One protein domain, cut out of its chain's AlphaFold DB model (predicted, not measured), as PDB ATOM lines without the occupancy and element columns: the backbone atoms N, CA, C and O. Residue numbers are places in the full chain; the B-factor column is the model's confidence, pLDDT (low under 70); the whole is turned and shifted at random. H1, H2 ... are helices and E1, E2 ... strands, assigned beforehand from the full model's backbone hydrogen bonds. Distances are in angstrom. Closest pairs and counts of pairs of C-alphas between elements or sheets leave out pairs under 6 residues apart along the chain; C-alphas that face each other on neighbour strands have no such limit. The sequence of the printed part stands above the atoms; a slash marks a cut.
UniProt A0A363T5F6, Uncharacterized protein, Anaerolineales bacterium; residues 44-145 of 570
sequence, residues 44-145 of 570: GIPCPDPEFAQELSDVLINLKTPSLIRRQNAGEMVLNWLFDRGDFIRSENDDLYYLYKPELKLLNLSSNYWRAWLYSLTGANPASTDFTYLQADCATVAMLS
ATOM      1  N   GLY A  44      73.527 154.112 227.782       56.34
ATOM      2  CA  GLY A  44      73.055 152.987 226.995       56.34
ATOM      3  C   GLY A  44      73.371 153.192 225.516       56.34
ATOM      4  O   GLY A  44      72.857 154.112 224.897       56.34
ATOM      5  N   ILE A  45      74.198 152.284 224.996       65.50
ATOM      6  CA  ILE A  45      74.701 152.172 223.617       65.50
ATOM      7  C   ILE A  45      75.424 153.446 223.124       65.50
ATOM      8  O   ILE A  45      74.773 154.393 222.683       65.50
ATOM      9  N   PRO A  46      76.772 153.487 223.170       74.81
ATOM     10  CA  PRO A  46      77.523 154.622 222.640       74.81
ATOM     11  C   PRO A  46      77.298 154.761 221.130       74.81
ATOM     12  O   PRO A  46      77.214 153.760 220.420       74.81
ATOM     13  N   CYS A  47      77.232 156.005 220.644       81.81
ATOM     14  CA  CYS A  47      77.231 156.288 219.211       81.81
ATOM     15  C   CYS A  47      78.517 155.713 218.589       81.81
ATOM     16  O   CYS A  47      79.606 156.127 219.003       81.81
ATOM     17  N   PRO A  48      78.422 154.781 217.621       85.12
ATOM     18  CA  PRO A  48      79.607 154.171 217.022       85.12
ATOM     19  C   PRO A  48      80.463 155.158 216.221       85.12
ATOM     20  O   PRO A  48      81.667 154.954 216.087       85.12
ATOM     21  N   ASP A  49      79.842 156.203 215.666       89.94
ATOM     22  CA  ASP A  49      80.495 157.186 214.802       89.94
ATOM     23  C   ASP A  49      79.765 158.545 214.877       89.94
ATOM     24  O   ASP A  49      78.803 158.787 214.140       89.94
ATOM     25  N   PRO A  50      80.171 159.427 215.810       87.12
ATOM     26  CA  PRO A  50      79.523 160.723 216.009       87.12
ATOM     27  C   PRO A  50      79.655 161.672 214.813       87.12
ATOM     28  O   PRO A  50      78.752 162.472 214.573       87.12
ATOM     29  N   GLU A  51      80.763 161.591 214.071       89.06
ATOM     30  CA  GLU A  51      80.995 162.421 212.883       89.06
ATOM     31  C   GLU A  51      80.014 162.026 211.777       89.06
ATOM     32  O   GLU A  51      79.288 162.877 211.259       89.06
ATOM     33  N   PHE A  52      79.891 160.723 211.507       91.69
ATOM     34  CA  PHE A  52      78.901 160.199 210.570       91.69
ATOM     35  C   PHE A  52      77.463 160.574 210.961       91.69
ATOM     36  O   PHE A  52      76.676 161.001 210.114       91.69
ATOM     37  N   ALA A  53      77.111 160.457 212.246       87.50
ATOM     38  CA  ALA A  53      75.781 160.821 212.735       87.50
ATOM     39  C   ALA A  53      75.451 162.300 212.459       87.50
ATOM     40  O   ALA A  53      74.320 162.638 212.091       87.50
ATOM     41  N   GLN A  54      76.442 163.186 212.602       86.62
ATOM     42  CA  GLN A  54      76.289 164.608 212.317       86.62
ATOM     43  C   GLN A  54      76.104 164.873 210.816       86.62
ATOM     44  O   GLN A  54      75.166 165.578 210.437       86.62
ATOM     45  N   GLU A  55      76.924 164.258 209.961       91.38
ATOM     46  CA  GLU A  55      76.795 164.373 208.502       91.38
ATOM     47  C   GLU A  55      75.428 163.884 208.002       91.38
ATOM     48  O   GLU A  55      74.775 164.533 207.178       91.38
ATOM     49  N   LEU A  56      74.952 162.757 208.535       90.94
ATOM     50  CA  LEU A  56      73.649 162.202 208.184       90.94
ATOM     51  C   LEU A  56      72.502 163.129 208.615       90.94
ATOM     52  O   LEU A  56      71.540 163.331 207.866       90.94
ATOM     53  N   SER A  57      72.614 163.726 209.803       88.38
ATOM     54  CA  SER A  57      71.653 164.706 210.314       88.38
ATOM     55  C   SER A  57      71.553 165.934 209.399       88.38
ATOM     56  O   SER A  57      70.445 166.367 209.064       88.38
ATOM     57  N   ASP A  58      72.684 166.441 208.899       88.62
ATOM     58  CA  ASP A  58      72.718 167.570 207.963       88.62
ATOM     59  C   ASP A  58      71.990 167.252 206.645       88.62
ATOM     60  O   ASP A  58      71.230 168.078 206.121       88.62
ATOM     61  N   VAL A  59      72.143 166.027 206.132       90.50
ATOM     62  CA  VAL A  59      71.411 165.550 204.947       90.50
ATOM     63  C   VAL A  59      69.911 165.455 205.222       90.50
ATOM     64  O   VAL A  59      69.096 165.922 204.414       90.50
ATOM     65  N   LEU A  60      69.526 164.895 206.370       86.88
ATOM     66  CA  LEU A  60      68.127 164.701 206.742       86.88
ATOM     67  C   LEU A  60      67.407 166.018 207.048       86.88
ATOM     68  O   LEU A  60      66.227 166.137 206.729       86.88
ATOM     69  N   ILE A  61      68.077 167.038 207.590       87.44
ATOM     70  CA  ILE A  61      67.455 168.320 207.968       87.44
ATOM     71  C   ILE A  61      67.423 169.327 206.804       87.44
ATOM     72  O   ILE A  61      66.663 170.294 206.854       87.44
ATOM     73  N   ASN A  62      68.157 169.098 205.709       87.12
ATOM     74  CA  ASN A  62      68.226 170.025 204.575       87.12
ATOM     75  C   ASN A  62      66.887 170.203 203.819       87.12
ATOM     76  O   ASN A  62      66.626 169.594 202.780       87.12
ATOM     77  N   LEU A  63      66.043 171.124 204.295       82.12
ATOM     78  CA  LEU A  63      64.708 171.393 203.745       82.12
ATOM     79  C   LEU A  63      64.704 171.911 202.296       82.12
ATOM     80  O   LEU A  63      63.634 171.971 201.690       82.12
ATOM     81  N   LYS A  64      65.860 172.277 201.722       87.75
ATOM     82  CA  LYS A  64      65.959 172.679 200.306       87.75
ATOM     83  C   LYS A  64      65.831 171.489 199.353       87.75
ATOM     84  O   LYS A  64      65.465 171.680 198.196       87.75
ATOM     85  N   THR A  65      66.111 170.280 199.831       87.62
ATOM     86  CA  THR A  65      66.069 169.054 199.033       87.62
ATOM     87  C   THR A  65      64.750 168.307 199.280       87.62
ATOM     88  O   THR A  65      64.336 168.155 200.439       87.62
ATOM     89  N   PRO A  66      64.072 167.798 198.229       92.06
ATOM     90  CA  PRO A  66      62.879 166.968 198.386       92.06
ATOM     91  C   PRO A  66      63.098 165.822 199.382       92.06
ATOM     92  O   PRO A  66      64.155 165.193 199.390       92.06
ATOM     93  N   SER A  67      62.097 165.535 200.219       87.81
ATOM     94  CA  SER A  67      62.195 164.516 201.279       87.81
ATOM     95  C   SER A  67      62.566 163.131 200.753       87.81
ATOM     96  O   SER A  67      63.341 162.431 201.395       87.81
ATOM     97  N   LEU A  68      62.063 162.754 199.574       89.19
ATOM     98  CA  LEU A  68      62.403 161.489 198.922       89.19
ATOM     99  C   LEU A  68      63.906 161.391 198.616       89.19
ATOM    100  O   LEU A  68      64.530 160.396 198.961       89.19
ATOM    101  N   ILE A  69      64.485 162.444 198.032       90.38
ATOM    102  CA  ILE A  69      65.909 162.489 197.667       90.38
ATOM    103  C   ILE A  69      66.781 162.503 198.926       90.38
ATOM    104  O   ILE A  69      67.773 161.790 198.990       90.38
ATOM    105  N   ARG A  70      66.389 163.259 199.964       91.56
ATOM    106  CA  ARG A  70      67.100 163.245 201.254       91.56
ATOM    107  C   ARG A  70      67.177 161.848 201.856       91.56
ATOM    108  O   ARG A  70      68.246 161.441 202.286       91.56
ATOM    109  N   ARG A  71      66.052 161.128 201.880       92.50
ATOM    110  CA  ARG A  71      65.983 159.764 202.423       92.50
ATOM    111  C   ARG A  71      66.805 158.786 201.607       92.50
ATOM    112  O   ARG A  71      67.505 157.986 202.200       92.50
ATOM    113  N   GLN A  72      66.755 158.889 200.281       91.81
ATOM    114  CA  GLN A  72      67.565 158.052 199.402       91.81
ATOM    115  C   GLN A  72      69.064 158.264 199.652       91.81
ATOM    116  O   GLN A  72      69.786 157.295 199.854       91.81
ATOM    117  N   ASN A  73      69.512 159.521 199.725       93.12
ATOM    118  CA  ASN A  73      70.909 159.842 200.020       93.12
ATOM    119  C   ASN A  73      71.314 159.368 201.424       93.12
ATOM    120  O   ASN A  73      72.388 158.805 201.598       93.12
ATOM    121  N   ALA A  74      70.452 159.572 202.424       94.25
ATOM    122  CA  ALA A  74      70.698 159.112 203.788       94.25
ATOM    123  C   ALA A  74      70.775 157.578 203.871       94.25
ATOM    124  O   ALA A  74      71.665 157.047 204.530       94.25
ATOM    125  N   GLY A  75      69.886 156.864 203.175       94.56
ATOM    126  CA  GLY A  75      69.912 155.407 203.066       94.56
ATOM    127  C   GLY A  75      71.208 154.909 202.434       94.56
ATOM    128  O   GLY A  75      71.867 154.044 202.999       94.56
ATOM    129  N   GLU A  76      71.634 155.512 201.321       95.81
ATOM    130  CA  GLU A  76      72.905 155.184 200.664       95.81
ATOM    131  C   GLU A  76      74.114 155.428 201.581       95.81
ATOM    132  O   GLU A  76      74.979 154.562 201.699       95.81
ATOM    133  N   MET A  77      74.150 156.559 202.295       96.62
ATOM    134  CA  MET A  77      75.199 156.855 203.277       96.62
ATOM    135  C   MET A  77      75.256 155.808 204.395       96.62
ATOM    136  O   MET A  77      76.335 155.310 204.711       96.62
ATOM    137  N   VAL A  78      74.104 155.450 204.973       96.38
ATOM    138  CA  VAL A  78      74.011 154.435 206.035       96.38
ATOM    139  C   VAL A  78      74.445 153.069 205.526       96.38
ATOM    140  O   VAL A  78      75.245 152.407 206.180       96.38
ATOM    141  N   LEU A  79      73.968 152.646 204.356       97.06
ATOM    142  CA  LEU A  79      74.339 151.355 203.787       97.06
ATOM    143  C   LEU A  79      75.836 151.280 203.479       97.06
ATOM    144  O   LEU A  79      76.461 150.287 203.842       97.06
ATOM    145  N   ASN A  80      76.427 152.321 202.887       96.62
ATOM    146  CA  ASN A  80      77.868 152.369 202.628       96.62
ATOM    147  C   ASN A  80      78.672 152.265 203.931       96.62
ATOM    148  O   ASN A  80      79.564 151.426 204.038       96.62
ATOM    149  N   TRP A  81      78.294 153.036 204.957       96.94
ATOM    150  CA  TRP A  81      78.945 152.968 206.267       96.94
ATOM    151  C   TRP A  81      78.862 151.562 206.883       96.94
ATOM    152  O   TRP A  81      79.844 151.067 207.445       96.94
ATOM    153  N   LEU A  82      77.702 150.905 206.752       96.75
ATOM    154  CA  LEU A  82      77.470 149.554 207.261       96.75
ATOM    155  C   LEU A  82      78.270 148.500 206.481       96.75
ATOM    156  O   LEU A  82      78.844 147.611 207.108       96.75
ATOM    157  N   PHE A  83      78.358 148.596 205.155       96.06
ATOM    158  CA  PHE A  83      79.147 147.667 204.338       96.06
ATOM    159  C   PHE A  83      80.648 147.754 204.616       96.06
ATOM    160  O   PHE A  83      81.330 146.731 204.628       96.06
ATOM    161  N   ASP A  84      81.158 148.946 204.922       96.25
ATOM    162  CA  ASP A  84      82.568 149.125 205.280       96.25
ATOM    163  C   ASP A  84      82.938 148.436 206.608       96.25
ATOM    164  O   ASP A  84      84.112 148.175 206.878       96.25
ATOM    165  N   ARG A  85      81.948 148.158 207.470       95.88
ATOM    166  CA  ARG A  85      82.154 147.732 208.868       95.88
ATOM    167  C   ARG A  85      81.460 146.426 209.234       95.88
ATOM    168  O   ARG A  85      81.504 146.010 210.392       95.88
ATOM    169  N   GLY A  86      80.825 145.754 208.288       95.06
ATOM    170  CA  GLY A  86      80.024 144.591 208.617       95.06
ATOM    171  C   GLY A  86      79.384 143.927 207.423       95.06
ATOM    172  O   GLY A  86      79.565 144.347 206.286       95.06
ATOM    173  N   ASP A  87      78.630 142.876 207.715       95.00
ATOM    174  CA  ASP A  87      77.926 142.100 206.701       95.00
ATOM    175  C   ASP A  87      76.448 142.001 207.062       95.00
ATOM    176  O   ASP A  87      76.085 141.676 208.196       95.00
ATOM    177  N   PHE A  88      75.588 142.226 206.076       96.75
ATOM    178  CA  PHE A  88      74.188 141.849 206.183       96.75
ATOM    179  C   PHE A  88      74.034 140.346 205.963       96.75
ATOM    180  O   PHE A  88      74.679 139.749 205.101       96.75
ATOM    181  N   ILE A  89      73.188 139.725 206.776       95.44
ATOM    182  CA  ILE A  89      73.023 138.277 206.824       95.44
ATOM    183  C   ILE A  89      71.536 137.955 206.814       95.44
ATOM    184  O   ILE A  89      70.760 138.488 207.608       95.44
ATOM    185  N   ARG A  90      71.156 137.015 205.954       94.81
ATOM    186  CA  ARG A  90      69.883 136.307 206.050       94.81
ATOM    187  C   ARG A  90      70.150 134.917 206.605       94.81
ATOM    188  O   ARG A  90      71.018 134.214 206.100       94.81
ATOM    189  N   SER A  91      69.435 134.528 207.650       91.88
ATOM    190  CA  SER A  91      69.550 133.181 208.214       91.88
ATOM    191  C   SER A  91      68.778 132.137 207.402       91.88
ATOM    192  O   SER A  91      67.999 132.464 206.509       91.88
ATOM    193  N   GLU A  92      68.938 130.865 207.767       85.31
ATOM    194  CA  GLU A  92      68.157 129.740 207.228       85.31
ATOM    195  C   GLU A  92      66.646 129.818 207.530       85.31
ATOM    196  O   GLU A  92      65.853 129.196 206.828       85.31
ATOM    197  N   ASN A  93      66.240 130.604 208.534       83.88
ATOM    198  CA  ASN A  93      64.836 130.842 208.892       83.88
ATOM    199  C   ASN A  93      64.282 132.161 208.305       83.88
ATOM    200  O   ASN A  93      63.211 132.609 208.715       83.88
ATOM    201  N   ASP A  94      65.013 132.810 207.389       87.50
ATOM    202  CA  ASP A  94      64.736 134.158 206.859       87.50
ATOM    203  C   ASP A  94      64.767 135.291 207.907       87.50
ATOM    204  O   ASP A  94      64.336 136.413 207.631       87.50
ATOM    205  N   ASP A  95      65.311 135.039 209.102       90.25
ATOM    206  CA  ASP A  95      65.622 136.109 210.053       90.25
ATOM    207  C   ASP A  95      66.788 136.956 209.523       90.25
ATOM    208  O   ASP A  95      67.750 136.421 208.957       90.25
ATOM    209  N   LEU A  96      66.691 138.273 209.709       95.25
ATOM    210  CA  LEU A  96      67.601 139.263 209.136       95.25
ATOM    211  C   LEU A  96      68.537 139.825 210.204       95.25
ATOM    212  O   LEU A  96      68.084 140.295 211.253       95.25
ATOM    213  N   TYR A  97      69.831 139.832 209.903       96.25
ATOM    214  CA  TYR A  97      70.880 140.277 210.809       96.25
ATOM    215  C   TYR A  97      71.868 141.223 210.127       96.25
ATOM    216  O   TYR A  97      72.019 141.232 208.904       96.25
ATOM    217  N   TYR A  98      72.570 141.994 210.947       96.44
ATOM    218  CA  TYR A  98      73.771 142.722 210.571       96.44
ATOM    219  C   TYR A  98      74.888 142.359 211.550       96.44
ATOM    220  O   TYR A  98      74.733 142.524 212.760       96.44
ATOM    221  N   LEU A  99      75.999 141.832 211.041       95.50
ATOM    222  CA  LEU A  99      77.194 141.561 211.831       95.50
ATOM    223  C   LEU A  99      78.074 142.808 211.847       95.50
ATOM    224  O   LEU A  99      78.719 143.119 210.847       95.50
ATOM    225  N   TYR A 100      78.143 143.479 212.992       94.19
ATOM    226  CA  TYR A 100      79.035 144.611 213.195       94.19
ATOM    227  C   TYR A 100      80.430 144.110 213.589       94.19
ATOM    228  O   TYR A 100      80.669 143.746 214.742       94.19
ATOM    229  N   LYS A 101      81.356 144.068 212.622       93.19
ATOM    230  CA  LYS A 101      82.695 143.472 212.782       93.19
ATOM    231  C   LYS A 101      83.573 144.160 213.839       93.19
ATOM    232  O   LYS A 101      84.248 143.430 214.553       93.19
ATOM    233  N   PRO A 102      83.568 145.499 214.013       91.94
ATOM    234  CA  PRO A 102      84.372 146.150 215.049       91.94
ATOM    235  C   PRO A 102      84.092 145.660 216.475       91.94
ATOM    236  O   PRO A 102      85.014 145.597 217.280       91.94
ATOM    237  N   GLU A 103      82.844 145.288 216.781       88.62
ATOM    238  CA  GLU A 103      82.466 144.713 218.084       88.62
ATOM    239  C   GLU A 103      82.205 143.201 218.034       88.62
ATOM    240  O   GLU A 103      81.859 142.619 219.057       88.62
ATOM    241  N   LEU A 104      82.329 142.563 216.863       90.94
ATOM    242  CA  LEU A 104      82.022 141.142 216.640       90.94
ATOM    243  C   LEU A 104      80.591 140.733 217.055       90.94
ATOM    244  O   LEU A 104      80.327 139.579 217.401       90.94
ATOM    245  N   LYS A 105      79.650 141.684 217.009       88.00
ATOM    246  CA  LYS A 105      78.262 141.490 217.451       88.00
ATOM    247  C   LYS A 105      77.317 141.296 216.283       88.00
ATOM    248  O   LYS A 105      77.299 142.088 215.341       88.00
ATOM    249  N   LEU A 106      76.472 140.279 216.396       93.94
ATOM    250  CA  LEU A 106      75.361 140.060 215.488       93.94
ATOM    251  C   LEU A 106      74.126 140.817 215.990       93.94
ATOM    252  O   LEU A 106      73.713 140.664 217.136       93.94
ATOM    253  N   LEU A 107      73.534 141.644 215.133       93.00
ATOM    254  CA  LEU A 107      72.376 142.468 215.459       93.00
ATOM    255  C   LEU A 107      71.158 141.978 214.680       93.00
ATOM    256  O   LEU A 107      71.141 142.055 213.455       93.00
ATOM    257  N   ASN A 108      70.122 141.506 215.373       93.56
ATOM    258  CA  ASN A 108      68.855 141.126 214.742       93.56
ATOM    259  C   ASN A 108      68.055 142.380 214.349       93.56
ATOM    260  O   ASN A 108      67.644 143.143 215.229       93.56
ATOM    261  N   LEU A 109      67.776 142.566 213.053       94.81
ATOM    262  CA  LEU A 109      67.119 143.765 212.502       94.81
ATOM    263  C   LEU A 109      65.672 143.965 212.985       94.81
ATOM    264  O   LEU A 109      65.122 145.066 212.881       94.81
ATOM    265  N   SER A 110      65.046 142.918 213.524       89.50
ATOM    266  CA  SER A 110      63.696 142.974 214.095       89.50
ATOM    267  C   SER A 110      63.694 143.333 215.585       89.50
ATOM    268  O   SER A 110      62.634 143.584 216.158       89.50
ATOM    269  N   SER A 111      64.861 143.358 216.234       88.38
ATOM    270  CA  SER A 111      64.974 143.582 217.676       88.38
ATOM    271  C   SER A 111      64.869 145.059 218.067       88.38
ATOM    272  O   SER A 111      65.273 145.966 217.334       88.38
ATOM    273  N   ASN A 112      64.395 145.318 219.289       86.62
ATOM    274  CA  ASN A 112      64.447 146.662 219.875       86.62
ATOM    275  C   ASN A 112      65.889 147.149 220.073       86.62
ATOM    276  O   ASN A 112      66.137 148.350 219.991       86.62
ATOM    277  N   TYR A 113      66.834 146.227 220.290       86.50
ATOM    278  CA  TYR A 113      68.250 146.558 220.404       86.50
ATOM    279  C   TYR A 113      68.793 147.134 219.094       86.50
ATOM    280  O   TYR A 113      69.379 148.210 219.112       86.50
ATOM    281  N   TRP A 114      68.523 146.493 217.949       91.38
ATOM    282  CA  TRP A 114      68.875 147.043 216.636       91.38
ATOM    283  C   TRP A 114      68.276 148.427 216.427       91.38
ATOM    284  O   TRP A 114      68.963 149.327 215.961       91.38
ATOM    285  N   ARG A 115      67.011 148.634 216.813       91.31
ATOM    286  CA  ARG A 115      66.374 149.948 216.659       91.31
ATOM    287  C   ARG A 115      67.082 151.032 217.469       91.31
ATOM    288  O   ARG A 115      67.281 152.132 216.961       91.31
ATOM    289  N   ALA A 116      67.461 150.722 218.708       87.12
ATOM    290  CA  ALA A 116      68.215 151.630 219.565       87.12
ATOM    291  C   ALA A 116      69.638 151.867 219.034       87.12
ATOM    292  O   ALA A 116      70.097 153.005 219.003       87.12
ATOM    293  N   TRP A 117      70.307 150.819 218.553       90.81
ATOM    294  CA  TRP A 117      71.644 150.909 217.973       90.81
ATOM    295  C   TRP A 117      71.648 151.726 216.674       90.81
ATOM    296  O   TRP A 117      72.432 152.663 216.539       90.81
ATOM    297  N   LEU A 118      70.708 151.474 215.760       92.56
ATOM    298  CA  LEU A 118      70.553 152.248 214.528       92.56
ATOM    299  C   LEU A 118      70.220 153.712 214.835       92.56
ATOM    300  O   LEU A 118      70.724 154.610 214.166       92.56
ATOM    301  N   TYR A 119      69.415 153.977 215.869       90.06
ATOM    302  CA  TYR A 119      69.191 155.340 216.348       90.06
ATOM    303  C   TYR A 119      70.482 155.985 216.858       90.06
ATOM    304  O   TYR A 119      70.768 157.115 216.480       90.06
ATOM    305  N   SER A 120      71.285 155.268 217.650       87.38
ATOM    306  CA  SER A 120      72.568 155.785 218.146       87.38
ATOM    307  C   SER A 120      73.550 156.109 217.016       87.38
ATOM    308  O   SER A 120      74.295 157.074 217.126       87.38
ATOM    309  N   LEU A 121      73.517 155.351 215.913       89.62
ATOM    310  CA  LEU A 121      74.345 155.584 214.729       89.62
ATOM    311  C   LEU A 121      73.843 156.759 213.879       89.62
ATOM    312  O   LEU A 121      74.638 157.517 213.339       89.62
ATOM    313  N   THR A 122      72.526 156.881 213.708       89.19
ATOM    314  CA  THR A 122      71.934 157.781 212.701       89.19
ATOM    315  C   THR A 122      71.379 159.082 213.276       89.19
ATOM    316  O   THR A 122      71.105 160.016 212.528       89.19
ATOM    317  N   GLY A 123      71.099 159.132 214.581       84.81
ATOM    318  CA  GLY A 123      70.337 160.209 215.222       84.81
ATOM    319  C   GLY A 123      68.870 160.309 214.769       84.81
ATOM    320  O   GLY A 123      68.123 161.164 215.254       84.81
ATOM    321  N   ALA A 124      68.410 159.448 213.853       85.88
ATOM    322  CA  ALA A 124      67.065 159.505 213.296       85.88
ATOM    323  C   ALA A 124      66.046 158.921 214.282       85.88
ATOM    324  O   ALA A 124      66.049 157.727 214.563       85.88
ATOM    325  N   ASN A 125      65.139 159.751 214.800       83.56
ATOM    326  CA  ASN A 125      64.162 159.327 215.809       83.56
ATOM    327  C   ASN A 125      63.395 158.051 215.369       83.56
ATOM    328  O   ASN A 125      62.781 158.085 214.299       83.56
ATOM    329  N   PRO A 126      63.333 156.979 216.192       85.81
ATOM    330  CA  PRO A 126      62.645 155.724 215.865       85.81
ATOM    331  C   PRO A 126      61.151 155.825 215.526       85.81
ATOM    332  O   PRO A 126      60.590 154.876 214.979       85.81
ATOM    333  N   ALA A 127      60.496 156.931 215.887       85.56
ATOM    334  CA  ALA A 127      59.104 157.231 215.548       85.56
ATOM    335  C   ALA A 127      58.957 158.058 214.254       85.56
ATOM    336  O   ALA A 127      57.842 158.335 213.812       85.56
ATOM    337  N   SER A 128      60.065 158.501 213.656       87.44
ATOM    338  CA  SER A 128      60.058 159.291 212.426       87.44
ATOM    339  C   SER A 128      59.889 158.409 211.192       87.44
ATOM    340  O   SER A 128      60.321 157.260 211.153       87.44
ATOM    341  N   THR A 129      59.322 158.987 210.131       90.06
ATOM    342  CA  THR A 129      59.307 158.332 208.820       90.06
ATOM    343  C   THR A 129      60.717 158.068 208.309       90.06
ATOM    344  O   THR A 129      60.930 157.060 207.655       90.06
ATOM    345  N   ASP A 130      61.669 158.954 208.601       90.81
ATOM    346  CA  ASP A 130      63.034 158.849 208.083       90.81
ATOM    347  C   ASP A 130      63.721 157.593 208.636       90.81
ATOM    348  O   ASP A 130      64.281 156.820 207.866       90.81
ATOM    349  N   PHE A 131      63.553 157.306 209.931       92.19
ATOM    350  CA  PHE A 131      64.029 156.061 210.534       92.19
ATOM    351  C   PHE A 131      63.393 154.817 209.904       92.19
ATOM    352  O   PHE A 131      64.093 153.851 209.613       92.19
ATOM    353  N   THR A 132      62.080 154.836 209.648       92.88
ATOM    354  CA  THR A 132      61.395 153.714 208.986       92.88
ATOM    355  C   THR A 132      61.976 153.425 207.600       92.88
ATOM    356  O   THR A 132      62.112 152.259 207.243       92.88
ATOM    357  N   TYR A 133      62.346 154.460 206.835       93.50
ATOM    358  CA  TYR A 133      63.027 154.290 205.546       93.50
ATOM    359  C   TYR A 133      64.408 153.647 205.722       93.50
ATOM    360  O   TYR A 133      64.671 152.623 205.101       93.50
ATOM    361  N   LEU A 134      65.242 154.170 206.628       94.44
ATOM    362  CA  LEU A 134      66.580 153.615 206.889       94.44
ATOM    363  C   LEU A 134      66.519 152.150 207.351       94.44
ATOM    364  O   LEU A 134      67.294 151.308 206.898       94.44
ATOM    365  N   GLN A 135      65.567 151.822 208.230       94.62
ATOM    366  CA  GLN A 135      65.347 150.451 208.686       94.62
ATOM    367  C   GLN A 135      64.890 149.537 207.537       94.62
ATOM    368  O   GLN A 135      65.339 148.392 207.457       94.62
ATOM    369  N   ALA A 136      64.015 150.026 206.652       94.56
ATOM    370  CA  ALA A 136      63.539 149.269 205.497       94.56
ATOM    371  C   ALA A 136      64.656 148.992 204.478       94.56
ATOM    372  O   ALA A 136      64.742 147.870 203.973       94.56
ATOM    373  N   ASP A 137      65.532 149.969 204.228       95.56
ATOM    374  CA  ASP A 137      66.696 149.814 203.350       95.56
ATOM    375  C   ASP A 137      67.639 148.726 203.887       95.56
ATOM    376  O   ASP A 137      67.985 147.789 203.163       95.56
ATOM    377  N   CYS A 138      67.958 148.769 205.187       96.62
ATOM    378  CA  CYS A 138      68.756 147.734 205.854       96.62
ATOM    379  C   CYS A 138      68.113 146.341 205.729       96.62
ATOM    380  O   CYS A 138      68.784 145.361 205.405       96.62
ATOM    381  N   ALA A 139      66.798 146.246 205.955       95.50
ATOM    382  CA  ALA A 139      66.069 144.984 205.844       95.50
ATOM    383  C   ALA A 139      66.036 144.452 204.403       95.50
ATOM    384  O   ALA A 139      66.159 143.248 204.194       95.50
ATOM    385  N   THR A 140      65.918 145.329 203.405       94.88
ATOM    386  CA  THR A 140      65.945 144.937 201.987       94.88
ATOM    387  C   THR A 140      67.305 144.377 201.597       94.88
ATOM    388  O   THR A 140      67.370 143.312 200.985       94.88
ATOM    389  N   VAL A 141      68.393 145.031 202.003       96.19
ATOM    390  CA  VAL A 141      69.748 144.530 201.742       96.19
ATOM    391  C   VAL A 141      69.982 143.178 202.419       96.19
ATOM    392  O   VAL A 141      70.449 142.238 201.770       96.19
ATOM    393  N   ALA A 142      69.592 143.035 203.689       95.62
ATOM    394  CA  ALA A 142      69.679 141.757 204.390       95.62
ATOM    395  C   ALA A 142      68.869 140.661 203.692       95.62
ATOM    396  O   ALA A 142      69.376 139.564 203.489       95.62
ATOM    397  N   MET A 143      67.650 140.963 203.245       93.94
ATOM    398  CA  MET A 143      66.799 140.002 202.545       93.94
ATOM    399  C   MET A 143      67.393 139.536 201.206       93.94
ATOM    400  O   MET A 143      67.193 138.390 200.803       93.94
ATOM    401  N   LEU A 144      68.130 140.410 200.516       94.31
ATOM    402  CA  LEU A 144      68.819 140.092 199.260       94.31
ATOM    403  C   LEU A 144      70.156 139.365 199.469       94.31
ATOM    404  O   LEU A 144      70.709 138.835 198.506       94.31
ATOM    405  N   SER A 145      70.663 139.311 200.701       92.94
ATOM    406  CA  SER A 145      71.926 138.648 201.018       92.94
ATOM    407  C   SER A 145      71.812 137.122 200.906       92.94
ATOM    408  O   SER A 145      70.737 136.523 201.071       92.94
TER     409      SER A 145
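Overview. This is residues 44 to 145 of the 570 residues of an uncharacterized protein of Anaerolineales bacterium (UniProt A0A363T5F6). A small three-stranded sheet, E1 E2 E3, stands at one end of an elongated helical body, with H2, H3 and H4 packed on one of its faces by parts of their length. At the far end from the sheet, H1 folds back beside H2 as a helical hairpin, and H3 meets H1 with its last residue, Thr 122, near Ala 53, the two helices nearly at a right angle. The printed part has 102 residues, with four named helices and three named strands in the order H1 H2 E1 E2 E3 H3 H4; the sheet order is E1 - E2 - E3, antiparallel throughout, and the class is mostly helix. The whole is compact, with a radius of gyration of the C-alphas of 13.1 A, and spans 43 by 26 by 25 A.

Arrangement. H1, residues 50 to 61, and H2, residues 67 to 85, form a hairpin: they touch at a shallow tilt of 17 degrees, opposite ways, through residues 56 to 60 of H1 and 70 to 77 of H2 alone, the closest C-alphas being those of Leu 60 and Arg 70, 5.8 A apart. E1, residues 86 to 90, E2, residues 96 to 100, and E3, residues 105 to 108, form a meander, each strand the antiparallel neighbour of the one before. Across E1 and E2, N 97 and O 89 are within hydrogen-bond range at 2.8 A; across E2 and E3, N 107 and O 98 are at 2.8 A. H2 is on the sheet with residues 79 to 85. H3, residues 112 to 122, is on the sheet with residues 113 to 118. H3 touches H1 about perpendicular, at 84 degrees, the closest C-alphas being those of Ala 53 and Thr 122, 4.9 A apart. H4, residues 129 to 144, lies over E1 and E2 at a height over the sheet of 10.8 A and runs across the strands, at 68 degrees to E1 on the local plane. H4 touches residues 71 to 79 of H2 at a steep tilt of 48 degrees, the same way, the closest C-alphas being those of Gly 75 and Leu 134, 5.4 A apart. H1 is apart from E1, E2 and E3. Every O i to N i+4 pair is within hydrogen-bond range in H1, H3 and H4; in H2, 14 of 15 are.

Along the chain. H1 begins at C-alpha 50, (79.523, 160.723, 216.009), and measures 16.4 A. H2 measures 27.2 A. E1 and E2 measure 13.3 A each, E3 9.8 A and H3 15.2 A. H4 measures 22.7 A and ends at C-alpha 144, (68.819, 140.092, 199.260).

Size, cuts and confidence. The C-alphas farthest apart, those of Lys 64 and Glu 92, are 43.5 A apart. The printed part has no cut. The link H3 to H4 is short, and the other links are tight. Mean pLDDT of the printed part is 90.6; residues 44 to 45 are under 70.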